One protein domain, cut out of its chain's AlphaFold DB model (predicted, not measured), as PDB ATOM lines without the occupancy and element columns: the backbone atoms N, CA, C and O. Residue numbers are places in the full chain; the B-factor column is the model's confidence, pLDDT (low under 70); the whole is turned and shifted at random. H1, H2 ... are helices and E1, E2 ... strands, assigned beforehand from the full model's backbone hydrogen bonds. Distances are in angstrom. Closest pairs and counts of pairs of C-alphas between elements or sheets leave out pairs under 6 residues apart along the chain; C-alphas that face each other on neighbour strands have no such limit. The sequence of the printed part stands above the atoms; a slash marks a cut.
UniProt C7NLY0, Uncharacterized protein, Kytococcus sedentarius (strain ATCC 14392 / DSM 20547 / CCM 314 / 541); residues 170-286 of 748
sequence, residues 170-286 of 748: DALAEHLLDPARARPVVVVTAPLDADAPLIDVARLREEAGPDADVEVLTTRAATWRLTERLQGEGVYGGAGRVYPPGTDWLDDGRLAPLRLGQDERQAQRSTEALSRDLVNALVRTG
ATOM      1  N   ASP A 170     127.892 181.371 160.773       83.75
ATOM      2  CA  ASP A 170     126.830 180.392 161.012       83.75
ATOM      3  C   ASP A 170     125.495 181.093 161.308       83.75
ATOM      4  O   ASP A 170     124.486 180.746 160.697       83.75
ATOM      5  N   ALA A 171     125.503 182.136 162.144       85.44
ATOM      6  CA  ALA A 171     124.321 182.963 162.405       85.44
ATOM      7  C   ALA A 171     123.853 183.717 161.149       85.44
ATOM      8  O   ALA A 171     122.655 183.797 160.879       85.44
ATOM      9  N   LEU A 172     124.796 184.228 160.346       89.00
ATOM     10  CA  LEU A 172     124.468 184.836 159.057       89.00
ATOM     11  C   LEU A 172     123.840 183.804 158.112       89.00
ATOM     12  O   LEU A 172     122.809 184.089 157.518       89.00
ATOM     13  N   ALA A 173     124.407 182.599 157.998       88.88
ATOM     14  CA  ALA A 173     123.825 181.544 157.171       88.88
ATOM     15  C   ALA A 173     122.405 181.169 157.623       88.88
ATOM     16  O   ALA A 173     121.520 181.039 156.785       88.88
ATOM     17  N   GLU A 174     122.175 181.025 158.930       90.38
ATOM     18  CA  GLU A 174     120.844 180.750 159.485       90.38
ATOM     19  C   GLU A 174     119.845 181.855 159.147       90.38
ATOM     20  O   GLU A 174     118.734 181.557 158.722       90.38
ATOM     21  N   HIS A 175     120.258 183.120 159.250       89.75
ATOM     22  CA  HIS A 175     119.419 184.246 158.861       89.75
ATOM     23  C   HIS A 175     119.122 184.272 157.353       89.75
ATOM     24  O   HIS A 175     117.991 184.537 156.953       89.75
ATOM     25  N   LEU A 176     120.114 183.979 156.503       91.19
ATOM     26  CA  LEU A 176     119.922 183.939 155.050       91.19
ATOM     27  C   LEU A 176     118.992 182.792 154.617       91.19
ATOM     28  O   LEU A 176     118.262 182.948 153.643       91.19
ATOM     29  N   LEU A 177     119.025 181.661 155.325       89.69
ATOM     30  CA  LEU A 177     118.215 180.471 155.046       89.69
ATOM     31  C   LEU A 177     116.813 180.519 155.671       89.69
ATOM     32  O   LEU A 177     116.038 179.585 155.468       89.69
ATOM     33  N   ASP A 178     116.478 181.564 156.432       89.12
ATOM     34  CA  ASP A 178     115.153 181.722 157.024       89.12
ATOM     35  C   ASP A 178     114.117 182.090 155.940       89.12
ATOM     36  O   ASP A 178     114.164 183.201 155.396       89.12
ATOM     37  N   PRO A 179     113.147 181.206 155.624       83.88
ATOM     38  CA  PRO A 179     112.125 181.495 154.622       83.88
ATOM     39  C   PRO A 179     111.179 182.631 155.046       83.88
ATOM     40  O   PRO A 179     110.518 183.212 154.191       83.88
ATOM     41  N   ALA A 180     111.110 182.965 156.342       82.19
ATOM     42  CA  ALA A 180     110.294 184.061 156.863       82.19
ATOM     43  C   ALA A 180     111.021 185.419 156.858       82.19
ATOM     44  O   ALA A 180     110.430 186.438 157.233       82.19
ATOM     45  N   ARG A 181     112.292 185.464 156.440       88.31
ATOM     46  CA  ARG A 181     113.059 186.707 156.341       88.31
ATOM     47  C   ARG A 181     112.388 187.659 155.355       88.31
ATOM     48  O   ARG A 181     112.290 187.354 154.175       88.31
ATOM     49  N   ALA A 182     112.006 188.842 155.833       79.25
ATOM     50  CA  ALA A 182     111.277 189.836 155.042       79.25
ATOM     51  C   ALA A 182     112.169 190.845 154.295       79.25
ATOM     52  O   ALA A 182     111.683 191.542 153.410       79.25
ATOM     53  N   ARG A 183     113.458 190.952 154.650       85.50
ATOM     54  CA  ARG A 183     114.378 191.972 154.118       85.50
ATOM     55  C   ARG A 183     115.540 191.334 153.355       85.50
ATOM     56  O   ARG A 183     116.051 190.301 153.797       85.50
ATOM     57  N   PRO A 184     115.969 191.912 152.222       91.50
ATOM     58  CA  PRO A 184     117.158 191.440 151.533       91.50
ATOM     59  C   PRO A 184     118.418 191.712 152.355       91.50
ATOM     60  O   PRO A 184     118.487 192.666 153.133       91.50
ATOM     61  N   VAL A 185     119.433 190.876 152.142       93.94
ATOM     62  CA  VAL A 185     120.734 190.998 152.810       93.94
ATOM     63  C   VAL A 185     121.826 191.106 151.760       93.94
ATOM     64  O   VAL A 185     122.004 190.212 150.935       93.94
ATOM     65  N   VAL A 186     122.581 192.196 151.797       95.56
ATOM     66  CA  VAL A 186     123.787 192.388 150.996       95.56
ATOM     67  C   VAL A 186     124.970 191.879 151.801       95.56
ATOM     68  O   VAL A 186     125.209 192.352 152.907       95.56
ATOM     69  N   VAL A 187     125.739 190.943 151.254       94.06
ATOM     70  CA  VAL A 187     126.975 190.469 151.885       94.06
ATOM     71  C   VAL A 187     128.147 190.827 150.987       94.06
ATOM     72  O   VAL A 187     128.177 190.455 149.814       94.06
ATOM     73  N   VAL A 188     129.121 191.553 151.533       92.69
ATOM     74  CA  VAL A 188     130.331 191.988 150.827       92.69
ATOM     75  C   VAL A 188     131.562 191.407 151.507       92.69
ATOM     76  O   VAL A 188     131.659 191.381 152.732       92.69
ATOM     77  N   THR A 189     132.528 190.940 150.722       88.12
ATOM     78  CA  THR A 189     133.782 190.374 151.233       88.12
ATOM     79  C   THR A 189     134.982 191.249 150.910       88.12
ATOM     80  O   THR A 189     134.948 192.043 149.971       88.12
ATOM     81  N   ALA A 190     136.061 191.101 151.680       80.69
ATOM     82  CA  ALA A 190     137.344 191.726 151.368       80.69
ATOM     83  C   ALA A 190     138.198 190.835 150.431       80.69
ATOM     84  O   ALA A 190     138.136 189.601 150.537       80.69
ATOM     85  N   PRO A 191     138.979 191.418 149.498       70.62
ATOM     86  CA  PRO A 191     139.994 190.687 148.736       70.62
ATOM     87  C   PRO A 191     141.046 190.027 149.634       70.62
ATOM     88  O   PRO A 191     141.255 190.432 150.772       70.62
ATOM     89  N   LEU A 192     141.756 189.026 149.105       59.22
ATOM     90  CA  LEU A 192     142.701 188.212 149.886       59.22
ATOM     91  C   LEU A 192     143.853 189.015 150.522       59.22
ATOM     92  O   LEU A 192     144.379 188.598 151.551       59.22
ATOM     93  N   ASP A 193     144.221 190.134 149.894       60.94
ATOM     94  CA  ASP A 193     145.356 190.985 150.263       60.94
ATOM     95  C   ASP A 193     144.910 192.341 150.850       60.94
ATOM     96  O   ASP A 193     145.709 193.273 150.931       60.94
ATOM     97  N   ALA A 194     143.634 192.472 151.235       65.62
ATOM     98  CA  ALA A 194     143.062 193.712 151.751       65.62
ATOM     99  C   ALA A 194     142.250 193.475 153.033       65.62
ATOM    100  O   ALA A 194     141.457 192.542 153.122       65.62
ATOM    101  N   ASP A 195     142.407 194.371 154.009       67.88
ATOM    102  CA  ASP A 195     141.677 194.306 155.285       67.88
ATOM    103  C   ASP A 195     140.229 194.821 155.176       67.88
ATOM    104  O   ASP A 195     139.427 194.657 156.098       67.88
ATOM    105  N   ALA A 196     139.884 195.440 154.045       79.50
ATOM    106  CA  ALA A 196     138.570 195.997 153.764       79.50
ATOM    107  C   ALA A 196     138.125 195.674 152.326       79.50
ATOM    108  O   ALA A 196     138.970 195.501 151.440       79.50
ATOM    109  N   PRO A 197     136.808 195.606 152.067       86.25
ATOM    110  CA  PRO A 197     136.287 195.514 150.711       86.25
ATOM    111  C   PRO A 197     136.699 196.704 149.844       86.25
ATOM    112  O   PRO A 197     136.714 197.840 150.309       86.25
ATOM    113  N   LEU A 198     136.965 196.436 148.564       86.00
ATOM    114  CA  LEU A 198     137.116 197.482 147.545       86.00
ATOM    115  C   LEU A 198     135.757 198.009 147.060       86.00
ATOM    116  O   LEU A 198     135.670 199.120 146.547       86.00
ATOM    117  N   ILE A 199     134.704 197.196 147.192       89.81
ATOM    118  CA  ILE A 199     133.317 197.576 146.900       89.81
ATOM    119  C   ILE A 199     132.876 198.629 147.924       89.81
ATOM    120  O   ILE A 199     133.128 198.469 149.119       89.81
ATOM    121  N   ASP A 200     132.202 199.684 147.464       89.75
ATOM    122  CA  ASP A 200     131.789 200.804 148.313       89.75
ATOM    123  C   ASP A 200     130.607 200.413 149.215       89.75
ATOM    124  O   ASP A 200     129.429 200.558 148.878       89.75
ATOM    125  N   VAL A 201     130.939 199.884 150.393       90.31
ATOM    126  CA  VAL A 201     129.964 199.465 151.406       90.31
ATOM    127  C   VAL A 201     129.192 200.656 151.978       90.31
ATOM    128  O   VAL A 201     128.035 200.497 152.359       90.31
ATOM    129  N   ALA A 202     129.807 201.841 152.057       86.06
ATOM    130  CA  ALA A 202     129.152 203.020 152.618       86.06
ATOM    131  C   ALA A 202     127.977 203.446 151.733       86.06
ATOM    132  O   ALA A 202     126.863 203.604 152.235       86.06
ATOM    133  N   ARG A 203     128.203 203.499 150.417       82.94
ATOM    134  CA  ARG A 203     127.145 203.732 149.434       82.94
ATOM    135  C   ARG A 203     126.046 202.671 149.501       82.94
ATOM    136  O   ARG A 203     124.872 203.020 149.514       82.94
ATOM    137  N   LEU A 204     126.401 201.385 149.582       87.31
ATOM    138  CA  LEU A 204     125.404 200.309 149.675       87.31
ATOM    139  C   LEU A 204     124.552 200.408 150.949       87.31
ATOM    140  O   LEU A 204     123.365 200.107 150.907       87.31
ATOM    141  N   ARG A 205     125.128 200.853 152.073       87.25
ATOM    142  CA  ARG A 205     124.396 201.096 153.331       87.25
ATOM    143  C   ARG A 205     123.439 202.277 153.233       87.25
ATOM    144  O   ARG A 205     122.319 202.187 153.724       87.25
ATOM    145  N   GLU A 206     123.874 203.364 152.605       79.25
ATOM    146  CA  GLU A 206     123.027 204.531 152.342       79.25
ATOM    147  C   GLU A 206     121.843 204.169 151.430       79.25
ATOM    148  O   GLU A 206     120.697 204.531 151.703       79.25
ATOM    149  N   GLU A 207     122.108 203.382 150.387       78.19
ATOM    150  CA  GLU A 207     121.104 202.898 149.438       78.19
ATOM    151  C   GLU A 207     120.117 201.916 150.094       78.19
ATOM    152  O   GLU A 207     118.909 202.051 149.907       78.19
ATOM    153  N   ALA A 208     120.612 200.995 150.929       83.38
ATOM    154  CA  ALA A 208     119.808 200.034 151.688       83.38
ATOM    155  C   ALA A 208     118.889 200.680 152.735       83.38
ATOM    156  O   ALA A 208     117.744 200.255 152.891       83.38
ATOM    157  N   GLY A 209     119.374 201.693 153.463       78.50
ATOM    158  CA  GLY A 209     118.639 202.317 154.566       78.50
ATOM    159  C   GLY A 209     118.063 201.295 155.568       78.50
ATOM    160  O   GLY A 209     118.722 200.302 155.874       78.50
ATOM    161  N   PRO A 210     116.842 201.508 156.101       77.06
ATOM    162  CA  PRO A 210     116.190 200.567 157.014       77.06
ATOM    163  C   PRO A 210     115.561 199.357 156.304       77.06
ATOM    164  O   PRO A 210     114.994 198.497 156.970       77.06
ATOM    165  N   ASP A 211     115.664 199.262 154.977       76.44
ATOM    166  CA  ASP A 211     114.892 198.309 154.175       76.44
ATOM    167  C   ASP A 211     115.694 197.042 153.845       76.44
ATOM    168  O   ASP A 211     115.110 195.979 153.654       76.44
ATOM    169  N   ALA A 212     117.030 197.097 153.911       86.25
ATOM    170  CA  ALA A 212     117.912 195.938 153.730       86.25
ATOM    171  C   ALA A 212     119.103 195.933 154.697       86.25
ATOM    172  O   ALA A 212     119.529 196.988 155.169       86.25
ATOM    173  N   ASP A 213     119.653 194.756 154.985       89.00
ATOM    174  CA  ASP A 213     120.828 194.620 155.852       89.00
ATOM    175  C   ASP A 213     122.108 194.507 155.012       89.00
ATOM    176  O   ASP A 213     122.122 193.836 153.981       89.00
ATOM    177  N   VAL A 214     123.192 195.177 155.424       91.75
ATOM    178  CA  VAL A 214     124.479 195.173 154.701       91.75
ATOM    179  C   VAL A 214     125.600 194.663 155.599       91.75
ATOM    180  O   VAL A 214     126.145 195.391 156.443       91.75
ATOM    181  N   GLU A 215     125.989 193.418 155.352       90.88
ATOM    182  CA  GLU A 215     126.993 192.673 156.096       90.88
ATOM    183  C   GLU A 215     128.342 192.631 155.382       90.88
ATOM    184  O   GLU A 215     128.434 192.542 154.155       90.88
ATOM    185  N   VAL A 216     129.418 192.675 156.171       90.44
ATOM    186  CA  VAL A 216     130.791 192.637 155.657       90.44
ATOM    187  C   VAL A 216     131.561 191.488 156.287       90.44
ATOM    188  O   VAL A 216     131.768 191.451 157.499       90.44
ATOM    189  N   LEU A 217     132.057 190.585 155.444       85.31
ATOM    190  CA  LEU A 217     132.914 189.475 155.841       85.31
ATOM    191  C   LEU A 217     134.352 189.727 155.386       85.31
ATOM    192  O   LEU A 217     134.705 189.554 154.222       85.31
ATOM    193  N   THR A 218     135.209 190.119 156.321       77.81
ATOM    194  CA  THR A 218     136.618 190.431 156.029       77.81
ATOM    195  C   THR A 218     137.546 189.227 156.154       77.81
ATOM    196  O   THR A 218     138.660 189.254 155.639       77.81
ATOM    197  N   THR A 219     137.118 188.145 156.815       73.81
ATOM    198  CA  THR A 219     137.983 186.983 157.054       73.81
ATOM    199  C   THR A 219     137.664 185.823 156.125       73.81
ATOM    200  O   THR A 219     136.515 185.411 155.970       73.81
ATOM    201  N   ARG A 220     138.717 185.202 155.584       68.06
ATOM    202  CA  ARG A 220     138.598 184.010 154.738       68.06
ATOM    203  C   ARG A 220     137.856 182.867 155.438       68.06
ATOM    204  O   ARG A 220     137.074 182.179 154.797       68.06
ATOM    205  N   ALA A 221     138.081 182.660 156.735       72.62
ATOM    206  CA  ALA A 221     137.403 181.606 157.487       72.62
ATOM    207  C   ALA A 221     135.879 181.815 157.515       72.62
ATOM    208  O   ALA A 221     135.143 180.869 157.243       72.62
ATOM    209  N   ALA A 222     135.415 183.047 157.756       76.19
ATOM    210  CA  ALA A 222     133.989 183.361 157.752       76.19
ATOM    211  C   ALA A 222     133.365 183.174 156.365       76.19
ATOM    212  O   ALA A 222     132.317 182.553 156.224       76.19
ATOM    213  N   THR A 223     134.061 183.629 155.326       77.75
ATOM    214  CA  THR A 223     133.661 183.452 153.931       77.75
ATOM    215  C   THR A 223     133.471 181.979 153.545       77.75
ATOM    216  O   THR A 223     132.435 181.611 153.001       77.75
ATOM    217  N   TRP A 224     134.451 181.114 153.830       72.75
ATOM    218  CA  TRP A 224     134.359 179.683 153.503       72.75
ATOM    219  C   TRP A 224     133.272 178.980 154.312       72.75
ATOM    220  O   TRP A 224     132.520 178.180 153.760       72.75
ATOM    221  N   ARG A 225     133.156 179.324 155.598       79.50
ATOM    222  CA  ARG A 225     132.135 178.776 156.488       79.50
ATOM    223  C   ARG A 225     130.720 179.129 156.023       79.50
ATOM    224  O   ARG A 225     129.857 178.257 156.025       79.50
ATOM    225  N   LEU A 226     130.502 180.363 155.562       81.00
ATOM    226  CA  LEU A 226     129.237 180.777 154.958       81.00
ATOM    227  C   LEU A 226     128.942 179.960 153.688       81.00
ATOM    228  O   LEU A 226     127.869 179.378 153.573       81.00
ATOM    229  N   THR A 227     129.906 179.843 152.768       78.25
ATOM    230  CA  THR A 227     129.740 179.075 151.517       78.25
ATOM    231  C   THR A 227     129.376 177.607 151.760       78.25
ATOM    232  O   THR A 227     128.517 177.073 151.061       78.25
ATOM    233  N   GLU A 228     129.986 176.955 152.756       79.44
ATOM    234  CA  GLU A 228     129.646 175.577 153.146       79.44
ATOM    235  C   GLU A 228     128.189 175.448 153.606       79.44
ATOM    236  O   GLU A 228     127.504 174.490 153.246       79.44
ATOM    237  N   ARG A 229     127.703 176.412 154.398       82.62
ATOM    238  CA  ARG A 229     126.330 176.407 154.921       82.62
ATOM    239  C   ARG A 229     125.294 176.732 153.843       82.62
ATOM    240  O   ARG A 229     124.191 176.202 153.910       82.62
ATOM    241  N   LEU A 230     125.666 177.534 152.845       81.12
ATOM    242  CA  LEU A 230     124.813 177.925 151.716       81.12
ATOM    243  C   LEU A 230     124.941 177.000 150.492       81.12
ATOM    244  O   LEU A 230     124.599 177.401 149.385       81.12
ATOM    245  N   GLN A 231     125.463 175.780 150.663       76.69
ATOM    246  CA  GLN A 231     125.549 174.762 149.602       76.69
ATOM    247  C   GLN A 231     126.287 175.225 148.326       76.69
ATOM    248  O   GLN A 231     126.044 174.707 147.241       76.69
ATOM    249  N   GLY A 232     127.228 176.169 148.453       69.81
ATOM    250  CA  GLY A 232     128.002 176.712 147.330       69.81
ATOM    251  C   GLY A 232     127.600 178.120 146.882       69.81
ATOM    252  O   GLY A 232     128.432 178.803 146.288       69.81
ATOM    253  N   GLU A 233     126.420 178.621 147.261       75.00
ATOM    254  CA  GLU A 233     125.922 179.967 146.907       75.00
ATOM    255  C   GLU A 233     126.479 181.087 147.818       75.00
ATOM    256  O   GLU A 233     125.830 182.095 148.118       75.00
ATOM    257  N   GLY A 234     127.712 180.912 148.297       81.25
ATOM    258  CA  GLY A 234     128.405 181.888 149.134       81.25
ATOM    259  C   GLY A 234     129.012 183.054 148.348       81.25
ATOM    260  O   GLY A 234     129.169 183.020 147.128       81.25
ATOM    261  N   VAL A 235     129.415 184.092 149.077       82.94
ATOM    262  CA  VAL A 235     130.179 185.234 148.555       82.94
ATOM    263  C   VAL A 235     131.623 185.140 149.032       82.94
ATOM    264  O   VAL A 235     131.844 184.764 150.179       82.94
ATOM    265  N   TYR A 236     132.612 185.451 148.184       82.31
ATOM    266  CA  TYR A 236     134.033 185.311 148.526       82.31
ATOM    267  C   TYR A 236     134.987 186.198 147.721       82.31
ATOM    268  O   TYR A 236     134.688 186.627 146.613       82.31
ATOM    269  N   GLY A 237     136.193 186.404 148.265       76.69
ATOM    270  CA  GLY A 237     137.353 186.896 147.512       76.69
ATOM    271  C   GLY A 237     137.240 188.333 147.001       76.69
ATOM    272  O   GLY A 237     137.689 188.607 145.891       76.69
ATOM    273  N   GLY A 238     136.644 189.235 147.780       80.81
ATOM    274  CA  GLY A 238     136.414 190.623 147.363       80.81
ATOM    275  C   GLY A 238     135.112 190.828 146.590       80.81
ATOM    276  O   GLY A 238     134.877 191.908 146.059       80.81
ATOM    277  N   ALA A 239     134.278 189.793 146.476       86.88
ATOM    278  CA  ALA A 239     132.978 189.877 145.827       86.88
ATOM    279  C   ALA A 239     131.884 190.374 146.781       86.88
ATOM    280  O   ALA A 239     132.035 190.310 148.006       86.88
ATOM    281  N   GLY A 240     130.766 190.804 146.204       91.12
ATOM    282  CA  GLY A 240     129.504 191.024 146.900       91.12
ATOM    283  C   GLY A 240     128.365 190.218 146.279       91.12
ATOM    284  O   GLY A 240     128.441 189.817 145.113       91.12
ATOM    285  N   ARG A 241     127.311 189.986 147.058       94.00
ATOM    286  CA  ARG A 241     126.068 189.345 146.614       94.00
ATOM    287  C   ARG A 241     124.881 189.930 147.381       94.00
ATOM    288  O   ARG A 241     125.003 190.205 148.574       94.00
ATOM    289  N   VAL A 242     123.750 190.106 146.704       93.88
ATOM    290  CA  VAL A 242     122.465 190.449 147.332       93.88
ATOM    291  C   VAL A 242     121.622 189.184 147.414       93.88
ATOM    292  O   VAL A 242     121.334 188.574 146.389       93.88
ATOM    293  N   TYR A 243     121.228 188.798 148.622       92.12
ATOM    294  CA  TYR A 243     120.326 187.681 148.868       92.12
ATOM    295  C   TYR A 243     118.897 188.217 149.023       92.12
ATOM    296  O   TYR A 243     118.623 188.888 150.026       92.12
ATOM    297  N   PRO A 244     117.989 187.964 148.060       88.62
ATOM    298  CA  PRO A 244     116.587 188.342 148.200       88.62
ATOM    299  C   PRO A 244     115.901 187.504 149.293       88.62
ATOM    300  O   PRO A 244     116.378 186.409 149.600       88.62
ATOM    301  N   PRO A 245     114.791 187.985 149.882       87.50
ATOM    302  CA  PRO A 245     113.932 187.195 150.766       87.50
ATOM    303  C   PRO A 245     113.508 185.839 150.213       87.50
ATOM    304  O   PRO A 245     113.486 185.626 149.002       87.50
ATOM    305  N   GLY A 246     113.178 184.922 151.125       84.38
ATOM    306  CA  GLY A 246     112.954 183.518 150.792       84.38
ATOM    307  C   GLY A 246     114.248 182.766 150.466       84.38
ATOM    308  O   GLY A 246     115.357 183.232 150.761       84.38
ATOM    309  N   THR A 247     114.085 181.578 149.878       84.88
ATOM    310  CA  THR A 247     115.167 180.614 149.609       84.88
ATOM    311  C   THR A 247     115.280 180.193 148.144       84.88
ATOM    312  O   THR A 247     116.159 179.398 147.828       84.88
ATOM    313  N   ASP A 248     114.460 180.738 147.243       77.56
ATOM    314  CA  ASP A 248     114.421 180.353 145.819       77.56
ATOM    315  C   ASP A 248     115.774 180.548 145.112       77.56
ATOM    316  O   ASP A 248     116.115 179.847 144.163       77.56
ATOM    317  N   TRP A 249     116.603 181.463 145.622       82.62
ATOM    318  CA  TRP A 249     117.962 181.709 145.139       82.62
ATOM    319  C   TRP A 249     118.952 180.559 145.411       82.62
ATOM    320  O   TRP A 249     120.059 180.591 144.877       82.62
ATOM    321  N   LEU A 250     118.592 179.565 146.235       77.69
ATOM    322  CA  LEU A 250     119.357 178.318 146.379       77.69
ATOM    323  C   LEU A 250     119.164 177.393 145.175       77.69
ATOM    324  O   LEU A 250     120.097 176.683 144.803       77.69
ATOM    325  N   ASP A 251     117.969 177.407 144.582       69.88
ATOM    326  CA  ASP A 251     117.623 176.587 143.423       69.88
ATOM    327  C   ASP A 251     117.949 177.317 142.107       69.88
ATOM    328  O   ASP A 251     118.392 176.688 141.144       69.88
ATOM    329  N   ASP A 252     117.814 178.652 142.078       68.50
ATOM    330  CA  ASP A 252     118.253 179.508 140.970       68.50
ATOM    331  C   ASP A 252     119.246 180.592 141.419       68.50
ATOM    332  O   ASP A 252     118.885 181.711 141.801       68.50
ATOM    333  N   GLY A 253     120.540 180.293 141.282       66.25
ATOM    334  CA  GLY A 253     121.627 181.222 141.607       66.25
ATOM    335  C   GLY A 253     121.613 182.537 140.808       66.25
ATOM    336  O   GLY A 253     122.295 183.491 141.194       66.25
ATOM    337  N   ARG A 254     120.819 182.652 139.728       71.00
ATOM    338  CA  ARG A 254     120.634 183.922 138.998       71.00
ATOM    339  C   ARG A 254     119.915 184.981 139.826       71.00
ATOM    340  O   ARG A 254     120.116 186.168 139.580       71.00
ATOM    341  N   LEU A 255     119.118 184.574 140.812       70.69
ATOM    342  CA  LEU A 255     118.383 185.486 141.690       70.69
ATOM    343  C   LEU A 255     119.293 186.235 142.674       70.69
ATOM    344  O   LEU A 255     118.898 187.275 143.206       70.69
ATOM    345  N   ALA A 256     120.511 185.737 142.887       84.38
ATOM    346  CA  ALA A 256     121.516 186.341 143.748       84.38
ATOM    347  C   ALA A 256     122.887 186.333 143.045       84.38
ATOM    348  O   ALA A 256     123.776 185.609 143.456       84.38
ATOM    349  N   PRO A 257     123.129 187.103 141.976       81.56
ATOM    350  CA  PRO A 257     124.372 186.993 141.211       81.56
ATOM    351  C   PRO A 257     125.616 187.395 142.030       81.56
ATOM    352  O   PRO A 257     125.600 188.347 142.811       81.56
ATOM    353  N   LEU A 258     126.742 186.701 141.813       85.88
ATOM    354  CA  LEU A 258     128.031 187.043 142.431       85.88
ATOM    355  C   LEU A 258     128.709 188.199 141.672       85.88
ATOM    356  O   LEU A 258     129.064 188.060 140.501       85.88
ATOM    357  N   ARG A 259     128.947 189.334 142.340       85.75
ATOM    358  CA  ARG A 259     129.585 190.526 141.753       85.75
ATOM    359  C   ARG A 259     131.033 190.650 142.229       85.75
ATOM    360  O   ARG A 259     131.285 190.940 143.394       85.75
ATOM    361  N   LEU A 260     131.996 190.403 141.341       80.38
ATOM    362  CA  LEU A 260     133.427 190.369 141.679       80.38
ATOM    363  C   LEU A 260     134.015 191.780 141.839       80.38
ATOM    364  O   LEU A 260     133.817 192.627 140.975       80.38
ATOM    365  N   GLY A 261     134.776 192.030 142.904       81.38
ATOM    366  CA  GLY A 261     135.473 193.298 143.148       81.38
ATOM    367  C   GLY A 261     136.957 193.085 143.441       81.38
ATOM    368  O   GLY A 261     137.416 193.393 144.536       81.38
ATOM    369  N   GLN A 262     137.701 192.507 142.494       69.44
ATOM    370  CA  GLN A 262     139.115 192.144 142.686       69.44
ATOM    371  C   GLN A 262     140.082 193.329 142.520       69.44
ATOM    372  O   GLN A 262     141.181 193.298 143.067       69.44
ATOM    373  N   ASP A 263     139.667 194.367 141.793       78.69
ATOM    374  CA  ASP A 263     140.398 195.623 141.594       78.69
ATOM    375  C   ASP A 263     139.447 196.832 141.679       78.69
ATOM    376  O   ASP A 263     138.228 196.665 141.666       78.69
ATOM    377  N   GLU A 264     139.984 198.055 141.756       76.81
ATOM    378  CA  GLU A 264     139.191 199.289 141.922       76.81
ATOM    379  C   GLU A 264     138.155 199.510 140.806       76.81
ATOM    380  O   GLU A 264     137.011 199.884 141.073       76.81
ATOM    381  N   ARG A 265     138.510 199.240 139.540       73.25
ATOM    382  CA  ARG A 265     137.586 199.427 138.405       73.25
ATOM    383  C   ARG A 265     136.480 198.382 138.407       73.25
ATOM    384  O   ARG A 265     135.358 198.651 137.973       73.25
ATOM    385  N   GLN A 266     136.798 197.156 138.804       76.94
ATOM    386  CA  GLN A 266     135.821 196.090 138.948       76.94
ATOM    387  C   GLN A 266     134.914 196.349 140.152       76.94
ATOM    388  O   GLN A 266     133.705 196.195 140.034       76.94
ATOM    389  N   ALA A 267     135.470 196.822 141.266       80.69
ATOM    390  CA  ALA A 267     134.729 197.164 142.468       80.69
ATOM    391  C   ALA A 267     133.738 198.312 142.241       80.69
ATOM    392  O   ALA A 267     132.604 198.223 142.710       80.69
ATOM    393  N   GLN A 268     134.100 199.337 141.462       78.62
ATOM    394  CA  GLN A 268     133.170 200.411 141.093       78.62
ATOM    395  C   GLN A 268     131.970 199.874 140.293       78.62
ATOM    396  O   GLN A 268     130.821 200.110 140.664       78.62
ATOM    397  N   ARG A 269     132.223 199.064 139.255       75.81
ATOM    398  CA  ARG A 269     131.162 198.418 138.458       75.81
ATOM    399  C   ARG A 269     130.304 197.463 139.291       75.81
ATOM    400  O   ARG A 269     129.088 197.420 139.130       75.81
ATOM    401  N   SER A 270     130.929 196.710 140.190       84.38
ATOM    402  CA  SER A 270     130.233 195.781 141.081       84.38
ATOM    403  C   SER A 270     129.422 196.501 142.151       84.38
ATOM    404  O   SER A 270     128.353 196.020 142.497       84.38
ATOM    405  N   THR A 271     129.855 197.675 142.611       86.12
ATOM    406  CA  THR A 271     129.056 198.537 143.494       86.12
ATOM    407  C   THR A 271     127.768 198.961 142.790       86.12
ATOM    408  O   THR A 271     126.686 198.808 143.351       86.12
ATOM    409  N   GLU A 272     127.854 199.424 141.540       80.12
ATOM    410  CA  GLU A 272     126.672 199.785 140.744       80.12
ATOM    411  C   GLU A 272     125.765 198.581 140.468       80.12
ATOM    412  O   GLU A 272     124.544 198.701 140.536       80.12
ATOM    413  N   ALA A 273     126.342 197.409 140.191       77.50
ATOM    414  CA  ALA A 273     125.573 196.188 139.980       77.50
ATOM    415  C   ALA A 273     124.849 195.730 141.256       77.50
ATOM    416  O   ALA A 273     123.658 195.447 141.197       77.50
ATOM    417  N   LEU A 274     125.525 195.739 142.410       86.75
ATOM    418  CA  LEU A 274     124.926 195.402 143.707       86.75
ATOM    419  C   LEU A 274     123.844 196.395 144.122       86.75
ATOM    420  O   LEU A 274     122.850 195.993 144.713       86.75
ATOM    421  N   SER A 275     124.016 197.672 143.777       84.31
ATOM    422  CA  SER A 275     123.001 198.713 143.965       84.31
ATOM    423  C   SER A 275     121.715 198.355 143.202       84.31
ATOM    424  O   SER A 275     120.633 198.319 143.782       84.31
ATOM    425  N   ARG A 276     121.829 197.966 141.921       75.19
ATOM    426  CA  ARG A 276     120.681 197.484 141.126       75.19
ATOM    427  C   ARG A 276     120.082 196.189 141.677       75.19
ATOM    428  O   ARG A 276     118.864 196.072 141.769       75.19
ATOM    429  N   ASP A 277     120.920 195.222 142.051       84.25
ATOM    430  CA  ASP A 277     120.473 193.937 142.607       84.25
ATOM    431  C   ASP A 277     119.681 194.139 143.913       84.25
ATOM    432  O   ASP A 277     118.646 193.501 144.116       84.25
ATOM    433  N   LEU A 278     120.129 195.069 144.763       86.31
ATOM    434  CA  LEU A 278     119.469 195.464 146.007       86.31
ATOM    435  C   LEU A 278     118.089 196.065 145.743       86.31
ATOM    436  O   LEU A 278     117.111 195.642 146.355       86.31
ATOM    437  N   VAL A 279     117.987 196.995 144.796       78.25
ATOM    438  CA  VAL A 279     116.707 197.608 144.419       78.25
ATOM    439  C   VAL A 279     115.739 196.566 143.877       78.25
ATOM    440  O   VAL A 279     114.604 196.496 144.336       78.25
ATOM    441  N   ASN A 280     116.194 195.700 142.970       74.81
ATOM    442  CA  ASN A 280     115.375 194.610 142.440       74.81
ATOM    443  C   ASN A 280     114.882 193.671 143.551       74.81
ATOM    444  O   ASN A 280     113.732 193.232 143.534       74.81
ATOM    445  N   ALA A 281     115.735 193.368 144.533       79.38
ATOM    446  CA  ALA A 281     115.343 192.564 145.683       79.38
ATOM    447  C   ALA A 281     114.302 193.279 146.559       79.38
ATOM    448  O   ALA A 281     113.359 192.634 147.006       79.38
ATOM    449  N   LEU A 282     114.418 194.596 146.754       76.38
ATOM    450  CA  LEU A 282     113.436 195.396 147.492       76.38
ATOM    451  C   LEU A 282     112.081 195.469 146.768       76.38
ATOM    452  O   LEU A 282     111.046 195.274 147.406       76.38
ATOM    453  N   VAL A 283     112.068 195.655 145.444       69.56
ATOM    454  CA  VAL A 283     110.828 195.648 144.641       69.56
ATOM    455  C   VAL A 283     110.094 194.312 144.775       69.56
ATOM    456  O   VAL A 283     108.892 194.301 145.039       69.56
ATOM    457  N   ARG A 284     110.811 193.180 144.698       67.06
ATOM    458  CA  ARG A 284     110.223 191.833 144.865       67.06
ATOM    459  C   ARG A 284     109.523 191.623 146.210       67.06
ATOM    460  O   ARG A 284     108.620 190.804 146.307       67.06
ATOM    461  N   THR A 285     109.928 192.357 147.242       64.31
ATOM    462  CA  THR A 285     109.382 192.221 148.603       64.31
ATOM    463  C   THR A 285     108.163 193.102 148.867       64.31
ATOM    464  O   THR A 285     107.636 193.096 149.976       64.31
ATOM    465  N   GLY A 286     107.720 193.889 147.875       54.16
ATOM    466  CA  GLY A 286     106.707 194.932 148.076       54.16
ATOM    467  C   GLY A 286     107.209 196.112 148.925       54.16
ATOM    468  O   GLY A 286     106.418 196.947 149.368       54.16
TER     469      GLY A 286
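What this domain is: This is residues 170 to 286 of the 748 residues of an uncharacterized protein of Kytococcus sedentarius (strain ATCC 14392 / DSM 20547 / CCM 314 / 541) (UniProt C7NLY0). A small sheet of three strands has two helices, H2 and H4, side by side over one face and running along the strands, which makes two layers, helices on one face of a sheet. A second pair of helices, H1 and H3, cross each other steeply, away from H2 and H4, and only graze the sheet. The printed part has 117 residues with four named helices and three named strands, in the order H1 E1 H2 E2 H3 E3 H4; the class is mixed, helices and strands. The sheet runs E2 E1 E3 and is mixed. The whole is compact, with a radius of gyration of the C-alphas of 12.9 A and spans of 36 by 28 by 23 A.

How they stand to each other: The inner strand is E1, residues 185 to 189. Edge strand E2, residues 213 to 217, is parallel to E1, at 21 degrees; N 215 and O 186 are 2.8 A apart, within hydrogen-bond range. Edge strand E3, residues 240 to 243, is antiparallel to E1, at 161 degrees, with N 187 and O 241 within range at 2.9 A. H4, residues 264 to 284, has a height over the sheet of 8.7 A and lies over E3; on the local plane it runs along the strands, at 3 degrees to E3. The closest C-alphas of H4 and E3 are those of Leu 278 and Val 242, 6.0 A apart. On the same face is H2, residues 201 to 208, at a height of 9.4 A, over E2 and only just over E1, where 3 of its C-alphas fall. E1, H2 and E2 form a strand-helix-strand unit, two parallel neighbour strands with a helix between, whose crossover is right-handed. H4 touches H2 with residues 271 to 278 alone, at a shallow tilt of 19 degrees, the same way; the closest C-alphas are those of Leu 204 and Ser 275, 6.4 A apart. H1, residues 170 to 176, touches H3, residues 220 to 229, at a steep tilt of 55 degrees; the C-alphas of Ala 173 and Leu 226 are closest, at 5.9 A. Both H1 and H3 only graze the sheet, and H3 is apart from H2 and H4. In H1, H2, H3 and H4 every O i to N i+4 pair is within hydrogen-bond range.

Where its parts are: E1 measures 13.2 A from first to last C-alpha, E2 13.1 A and E3 10.0 A. H1 begins at C-alpha 170, (126.830, 180.392, 161.012), and measures 9.8 A; H2 measures 10.2 A and H3 14.4 A. H4, 30.1 A, ends at C-alpha 284, (110.223, 191.833, 144.865).

The domain as a whole: The C-alphas of Asp 193 and Gly 286 are the two farthest apart, at 38.9 A. The printed part has no cut. The links E1 to H2 and E3 to H4 are long, with 11 and 20 residues. The mean pLDDT of the printed part is 81.0; residues 192 to 195, 220, 232, 251 to 253, 262 and 283 to 286 are under 70.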